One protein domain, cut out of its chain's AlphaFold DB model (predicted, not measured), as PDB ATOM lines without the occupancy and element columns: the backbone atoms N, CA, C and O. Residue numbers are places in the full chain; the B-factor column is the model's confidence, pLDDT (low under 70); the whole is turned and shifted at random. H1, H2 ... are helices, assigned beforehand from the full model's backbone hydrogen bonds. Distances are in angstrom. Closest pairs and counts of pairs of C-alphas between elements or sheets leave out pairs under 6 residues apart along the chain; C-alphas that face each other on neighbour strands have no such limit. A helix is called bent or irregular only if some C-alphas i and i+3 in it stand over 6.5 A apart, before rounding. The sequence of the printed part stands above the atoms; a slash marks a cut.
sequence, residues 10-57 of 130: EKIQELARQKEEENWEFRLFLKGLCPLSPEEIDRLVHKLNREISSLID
ATOM      1  N   GLU A  10     -44.359  10.068  -5.514       94.56
ATOM      2  CA  GLU A  10     -44.491   8.747  -6.136       94.56
ATOM      3  C   GLU A  10     -45.637   8.765  -7.140       94.56
ATOM      4  O   GLU A  10     -45.487   8.336  -8.286       94.56
ATOM      5  N   LYS A  11     -46.761   9.371  -6.750       95.44
ATOM      6  CA  LYS A  11     -47.903   9.541  -7.645       95.44
ATOM      7  C   LYS A  11     -47.586  10.466  -8.819       95.44
ATOM      8  O   LYS A  11     -47.977  10.161  -9.943       95.44
ATOM      9  N   ILE A  12     -46.858  11.563  -8.595       94.06
ATOM     10  CA  ILE A  12     -46.385  12.443  -9.679       94.06
ATOM     11  C   ILE A  12     -45.496  11.665 -10.652       94.06
ATOM     12  O   ILE A  12     -45.653  11.806 -11.863       94.06
ATOM     13  N   GLN A  13     -44.579  10.838 -10.141       94.31
ATOM     14  CA  GLN A  13     -43.685  10.036 -10.974       94.31
ATOM     15  C   GLN A  13     -44.454   9.009 -11.814       94.31
ATOM     16  O   GLN A  13     -44.176   8.864 -13.005       94.31
ATOM     17  N   GLU A  14     -45.438   8.333 -11.226       97.00
ATOM     18  CA  GLU A  14     -46.263   7.370 -11.954       97.00
ATOM     19  C   GLU A  14     -47.139   8.053 -13.015       97.00
ATOM     20  O   GLU A  14     -47.180   7.604 -14.159       97.00
ATOM     21  N   LEU A  15     -47.762   9.192 -12.691       95.50
ATOM     22  CA  LEU A  15     -48.517   9.988 -13.666       95.50
ATOM     23  C   LEU A  15     -47.631  10.475 -14.819       95.50
ATOM     24  O   LEU A  15     -48.063  10.446 -15.970       95.50
ATOM     25  N   ALA A  16     -46.397  10.897 -14.527       94.56
ATOM     26  CA  ALA A  16     -45.443  11.312 -15.550       94.56
ATOM     27  C   ALA A  16     -45.121  10.162 -16.514       94.56
ATOM     28  O   ALA A  16     -45.138  10.368 -17.723       94.56
ATOM     29  N   ARG A  17     -44.914   8.946 -15.988       96.31
ATOM     30  CA  ARG A  17     -44.675   7.739 -16.792       96.31
ATOM     31  C   ARG A  17     -45.883   7.370 -17.653       96.31
ATOM     32  O   ARG A  17     -45.715   7.013 -18.814       96.31
ATOM     33  N   GLN A  18     -47.093   7.451 -17.097       97.25
ATOM     34  CA  GLN A  18     -48.335   7.147 -17.820       97.25
ATOM     35  C   GLN A  18     -48.613   8.139 -18.954       97.25
ATOM     36  O   GLN A  18     -49.151   7.752 -19.986       97.25
ATOM     37  N   LYS A  19     -48.238   9.407 -18.767       96.31
ATOM     38  CA  LYS A  19     -48.478  10.506 -19.713       96.31
ATOM     39  C   LYS A  19     -47.244  10.879 -20.539       96.31
ATOM     40  O   LYS A  19     -47.186  11.989 -21.060       96.31
ATOM     41  N   GLU A  20     -46.234  10.011 -20.651       96.88
ATOM     42  CA  GLU A  20     -44.973  10.381 -21.315       96.88
ATOM     43  C   GLU A  20     -45.180  10.781 -22.786       96.88
ATOM     44  O   GLU A  20     -44.584  11.758 -23.236       96.88
ATOM     45  N   GLU A  21     -46.068  10.094 -23.511       96.69
ATOM     46  CA  GLU A  21     -46.399  10.420 -24.905       96.69
ATOM     47  C   GLU A  21     -47.085  11.792 -25.028       96.69
ATOM     48  O   GLU A  21     -46.619  12.650 -25.773       96.69
ATOM     49  N   GLU A  22     -48.101  12.061 -24.204       96.94
ATOM     50  CA  GLU A  22     -48.781  13.366 -24.139       96.94
ATOM     51  C   GLU A  22     -47.796  14.498 -23.776       96.94
ATOM     52  O   GLU A  22     -47.796  15.574 -24.380       96.94
ATOM     53  N   ASN A  23     -46.894  14.251 -22.819       95.19
ATOM     54  CA  ASN A  23     -45.849  15.203 -22.436       95.19
ATOM     55  C   ASN A  23     -44.872  15.467 -23.589       95.19
ATOM     56  O   ASN A  23     -44.394  16.594 -23.759       95.19
ATOM     57  N   TRP A  24     -44.542  14.436 -24.368       95.38
ATOM     58  CA  TRP A  24     -43.694  14.556 -25.546       95.38
ATOM     59  C   TRP A  24     -44.357  15.406 -26.634       95.38
ATOM     60  O   TRP A  24     -43.742  16.362 -27.113       95.38
ATOM     61  N   GLU A  25     -45.620  15.135 -26.961       96.31
ATOM     62  CA  GLU A  25     -46.399  15.932 -27.915       96.31
ATOM     63  C   GLU A  25     -46.505  17.397 -27.480       96.31
ATOM     64  O   GLU A  25     -46.285  18.309 -28.281       96.31
ATOM     65  N   PHE A  26     -46.734  17.649 -26.189       95.56
ATOM     66  CA  PHE A  26     -46.789  19.009 -25.659       95.56
ATOM     67  C   PHE A  26     -45.450  19.752 -25.795       95.56
ATOM     68  O   PHE A  26     -45.418  20.934 -26.146       95.56
ATOM     69  N   ARG A  27     -44.318  19.065 -25.585       93.69
ATOM     70  CA  ARG A  27     -42.981  19.645 -25.821       93.69
ATOM     71  C   ARG A  27     -42.771  20.004 -27.294       93.69
ATOM     72  O   ARG A  27     -42.144  21.026 -27.570       93.69
ATOM     73  N   LEU A  28     -43.258  19.184 -28.228       94.50
ATOM     74  CA  LEU A  28     -43.201  19.486 -29.663       94.50
ATOM     75  C   LEU A  28     -44.071  20.695 -30.010       94.50
ATOM     76  O   LEU A  28     -43.612  21.596 -30.715       94.50
ATOM     77  N   PHE A  29     -45.279  20.755 -29.446       95.25
ATOM     78  CA  PHE A  29     -46.168  21.899 -29.600       95.25
ATOM     79  C   PHE A  29     -45.488  23.199 -29.155       95.25
ATOM     80  O   PHE A  29     -45.396  24.134 -29.949       95.25
ATOM     81  N   LEU A  30     -44.920  23.240 -27.945       93.81
ATOM     82  CA  LEU A  30     -44.235  24.430 -27.420       93.81
ATOM     83  C   LEU A  30     -43.058  24.901 -28.287       93.81
ATOM     84  O   LEU A  30     -42.771  26.092 -28.316       93.81
ATOM     85  N   LYS A  31     -42.373  23.988 -28.983       88.81
ATOM     86  CA  LYS A  31     -41.182  24.315 -29.781       88.81
ATOM     87  C   LYS A  31     -41.481  24.864 -31.172       88.81
ATOM     88  O   LYS A  31     -40.620  25.545 -31.719       88.81
ATOM     89  N   GLY A  32     -42.623  24.526 -31.770       85.50
ATOM     90  CA  GLY A  32     -42.853  24.844 -33.185       85.50
ATOM     91  C   GLY A  32     -44.292  25.104 -33.610       85.50
ATOM     92  O   GLY A  32     -44.494  25.642 -34.692       85.50
ATOM     93  N   LEU A  33     -45.284  24.741 -32.796       87.88
ATOM     94  CA  LEU A  33     -46.704  24.913 -33.131       87.88
ATOM     95  C   LEU A  33     -47.407  25.921 -32.218       87.88
ATOM     96  O   LEU A  33     -48.529  26.337 -32.505       87.88
ATOM     97  N   CYS A  34     -46.773  26.300 -31.109       90.75
ATOM     98  CA  CYS A  34     -47.314  27.282 -30.192       90.75
ATOM     99  C   CYS A  34     -47.319  28.660 -30.866       90.75
ATOM    100  O   CYS A  34     -46.269  29.110 -31.326       90.75
ATOM    101  N   PRO A  35     -48.471  29.351 -30.916       93.19
ATOM    102  CA  PRO A  35     -48.558  30.675 -31.525       93.19
ATOM    103  C   PRO A  35     -47.959  31.785 -30.646       93.19
ATOM    104  O   PRO A  35     -47.881  32.926 -31.091       93.19
ATOM    105  N   LEU A  36     -47.584  31.471 -29.401       93.38
ATOM    106  CA  LEU A  36     -47.008  32.423 -28.455       93.38
ATOM    107  C   LEU A  36     -45.516  32.619 -28.718       93.38
ATOM    108  O   LEU A  36     -44.799  31.662 -29.018       93.38
ATOM    109  N   SER A  37     -45.036  33.847 -28.530       93.50
ATOM    110  CA  SER A  37     -43.603  34.130 -28.570       93.50
ATOM    111  C   SER A  37     -42.870  33.483 -27.381       93.50
ATOM    112  O   SER A  37     -43.484  33.226 -26.336       93.50
ATOM    113  N   PRO A  38     -41.545  33.261 -27.479       92.31
ATOM    114  CA  PRO A  38     -40.743  32.787 -26.351       92.31
ATOM    115  C   PRO A  38     -40.934  33.627 -25.077       92.31
ATOM    116  O   PRO A  38     -41.097  33.085 -23.987       92.31
ATOM    117  N   GLU A  39     -41.010  34.952 -25.211       94.12
ATOM    118  CA  GLU A  39     -41.193  35.877 -24.089       94.12
ATOM    119  C   GLU A  39     -42.587  35.761 -23.457       94.12
ATOM    120  O   GLU A  39     -42.744  35.922 -22.244       94.12
ATOM    121  N   GLU A  40     -43.621  35.500 -24.260       95.12
ATOM    122  CA  GLU A  40     -44.982  35.267 -23.768       95.12
ATOM    123  C   GLU A  40     -45.081  33.948 -22.999       95.12
ATOM    124  O   GLU A  40     -45.690  33.905 -21.923       95.12
ATOM    125  N   ILE A  41     -44.428  32.898 -23.508       94.25
ATOM    126  CA  ILE A  41     -44.311  31.604 -22.831       94.25
ATOM    127  C   ILE A  41     -43.595  31.783 -21.490       94.25
ATOM    128  O   ILE A  41     -44.125  31.357 -20.461       94.25
ATOM    129  N   ASP A  42     -42.455  32.475 -21.458       93.69
ATOM    130  CA  ASP A  42     -41.710  32.732 -20.221       93.69
ATOM    131  C   ASP A  42     -42.557  33.493 -19.195       93.69
ATOM    132  O   ASP A  42     -42.630  33.111 -18.021       93.69
ATOM    133  N   ARG A  43     -43.274  34.542 -19.620       95.56
ATOM    134  CA  ARG A  43     -44.189  35.285 -18.735       95.56
ATOM    135  C   ARG A  43     -45.263  34.378 -18.141       95.56
ATOM    136  O   ARG A  43     -45.554  34.487 -16.943       95.56
ATOM    137  N   LEU A  44     -45.842  33.491 -18.951       95.19
ATOM    138  CA  LEU A  44     -46.853  32.540 -18.502       95.19
ATOM    139  C   LEU A  44     -46.267  31.538 -17.500       95.19
ATOM    140  O   LEU A  44     -46.837  31.354 -16.424       95.19
ATOM    141  N   VAL A  45     -45.108  30.951 -17.804       93.81
ATOM    142  CA  VAL A  45     -44.408  30.010 -16.920       93.81
ATOM    143  C   VAL A  45     -44.060  30.675 -15.590       93.81
ATOM    144  O   VAL A  45     -44.354  30.119 -14.534       93.81
ATOM    145  N   HIS A  46     -43.518  31.894 -15.598       94.19
ATOM    146  CA  HIS A  46     -43.207  32.625 -14.370       94.19
ATOM    147  C   HIS A  46     -44.452  32.943 -13.536       94.19
ATOM    148  O   HIS A  46     -44.399  32.879 -12.305       94.19
ATOM    149  N   LYS A  47     -45.578  33.276 -14.181       94.69
ATOM    150  CA  LYS A  47     -46.859  33.470 -13.493       94.69
ATOM    151  C   LYS A  47     -47.322  32.174 -12.825       94.69
ATOM    152  O   LYS A  47     -47.567  32.178 -11.621       94.69
ATOM    153  N   LEU A  48     -47.373  31.074 -13.578       93.81
ATOM    154  CA  LEU A  48     -47.776  29.761 -13.070       93.81
ATOM    155  C   LEU A  48     -46.857  29.279 -11.944       93.81
ATOM    156  O   LEU A  48     -47.338  28.784 -10.930       93.81
ATOM    157  N   ASN A  49     -45.546  29.482 -12.079       92.06
ATOM    158  CA  ASN A  49     -44.573  29.123 -11.056       92.06
ATOM    159  C   ASN A  49     -44.821  29.867  -9.738       92.06
ATOM    160  O   ASN A  49     -44.797  29.240  -8.681       92.06
ATOM    161  N   ARG A  50     -45.084  31.183  -9.783       91.88
ATOM    162  CA  ARG A  50     -45.409  31.968  -8.577       91.88
ATOM    163  C   ARG A  50     -46.699  31.482  -7.918       91.88
ATOM    164  O   ARG A  50     -46.723  31.312  -6.703       91.88
ATOM    165  N   GLU A  51     -47.738  31.237  -8.715       92.19
ATOM    166  CA  GLU A  51     -49.022  30.726  -8.226       92.19
ATOM    167  C   GLU A  51     -48.853  29.357  -7.550       92.19
ATOM    168  O   GLU A  51     -49.203  29.194  -6.386       92.19
ATOM    169  N   ILE A  52     -48.265  28.386  -8.250       91.31
ATOM    170  CA  ILE A  52     -48.170  26.993  -7.796       91.31
ATOM    171  C   ILE A  52     -47.172  26.846  -6.645       91.31
ATOM    172  O   ILE A  52     -47.484  26.203  -5.647       91.31
ATOM    173  N   SER A  53     -45.994  27.473  -6.732       89.38
ATOM    174  CA  SER A  53     -44.969  27.350  -5.685       89.38
ATOM    175  C   SER A  53     -45.431  27.917  -4.345       89.38
ATOM    176  O   SER A  53     -45.009  27.423  -3.304       89.38
ATOM    177  N   SER A  54     -46.323  28.917  -4.349       90.38
ATOM    178  CA  SER A  54     -46.906  29.464  -3.115       90.38
ATOM    179  C   SER A  54     -47.793  28.465  -2.361       90.38
ATOM    180  O   SER A  54     -47.994  28.604  -1.158       90.38
ATOM    181  N   LEU A  55     -48.286  27.439  -3.060       91.06
ATOM    182  CA  LEU A  55     -49.160  26.398  -2.523       91.06
ATOM    183  C   LEU A  55     -48.375  25.153  -2.072       91.06
ATOM    184  O   LEU A  55     -48.957  24.236  -1.496       91.06
ATOM    185  N   ILE A  56     -47.060  25.110  -2.318       90.12
ATOM    186  CA  ILE A  56     -46.200  23.963  -2.017       90.12
ATOM    187  C   ILE A  56     -45.307  24.284  -0.820       90.12
ATOM    188  O   ILE A  56     -44.401  25.115  -0.888       90.12
ATOM    189  N   ASP A  57     -45.490  23.540   0.269       90.94
ATOM    190  CA  ASP A  57     -44.537  23.540   1.376       90.94
ATOM    191  C   ASP A  57     -43.367  22.597   1.064       90.94
ATOM    192  O   ASP A  57     -43.437  21.380   1.261       90.94
TER     193      ASP A  57
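Overview. This is residues 10 to 57 of the 130 residues of an uncharacterized protein of Candidatus Methanoperedenaceae archaeon GB37 (UniProt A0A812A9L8). Three helices make a flat, open horseshoe with an empty middle: H3, the longest helix, is one arm, H2 is the other, and the turn of residues 34 to 37 joins the two arms at the closed end. H1 is joined to the far end of H2 at a corner and carries that arm on to the open end of the horseshoe, where the C-alphas of the first and last printed residues, Glu 10 and Asp 57, are 16.6 A apart. The printed part has 48 residues, with three named helices in the order H1, H2, H3 and no named strand, and its class is all helix. The whole is loose, with a radius of gyration of the C-alphas of 13.3 A, and flat, with spans of 34 by 29 by 8 A.

Along the chain. The longest helix is H3, 16 residues from Pro 38 to Ser 53, with 21.8 A from first to last C-alpha. It begins at C-alpha 38, printed at (-40.743, 32.787, -26.351), and ends at C-alpha 53, printed at (-44.969, 27.350, -5.685), and the third coordinate shows most of this run. Before it along the chain comes H2, 14 residues from Glu 20 to Leu 33, with 18.8 A from first to last C-alpha. C-alpha 20 is at (-44.973, 10.381, -21.315) and C-alpha 33 at (-46.704, 24.913, -33.131); the second coordinate rises along H2 while the third falls. H2 is neither bent nor irregular, but only just: C-alphas 30 and 33 are 6.2 A apart. H1 holds the first printed residues, Glu 10 to Gln 18, 9 residues with 12.4 A from first to last C-alpha. It begins at C-alpha 10, at (-44.491, 8.747, -6.136). Residues 54 to 57, after H3, belong to no named element.

Arrangement. H3 touches no helix. H3 and H2 are apart, with no C-alpha of the one within 8 A of the other, although they follow each other along the chain. The link between them, residues 34 to 37, is tight. H2 in turn is joined to H1 by a tight link of one residue, Lys 19. H1 and H2 are close but not clearly touching: their closest C-alphas, those of Ala 16 and Asn 23, are 7.9 A apart, and this is the one pair of their C-alphas within 8 A. Their lines stand at a steep tilt of 68 degrees, only just short of about perpendicular, and they run the same way. Their centres are 17.5 A apart. H1 and H3 are apart. In H1, H2 and H3, every O i to N i+4 pair inside the helix is within hydrogen-bond range. No helix is bent.

Size, cuts and confidence. The two C-alphas farthest apart in the domain are those of Gly 32, in H2, and Asp 57, the last printed residue, at 34.6 A. Two stretches stand free, with no C-alpha 8 or more residues away along the chain within 10 A. One is residues 10 to 25, of which 10 to 18 belong to H1 and 20 to 25 to H2. The other is residues 45 to 57, of which 45 to 53 belong to H3. The printed part runs from residue 10 to residue 57 of a full chain of 130 residues and has no cut. Both links between helices are tight, and none is long. The mean pLDDT of the printed part is 93.6, and no printed residue is under 70; by helix the model's mean is 95 for H1, 94 for H2 and 93 for H3.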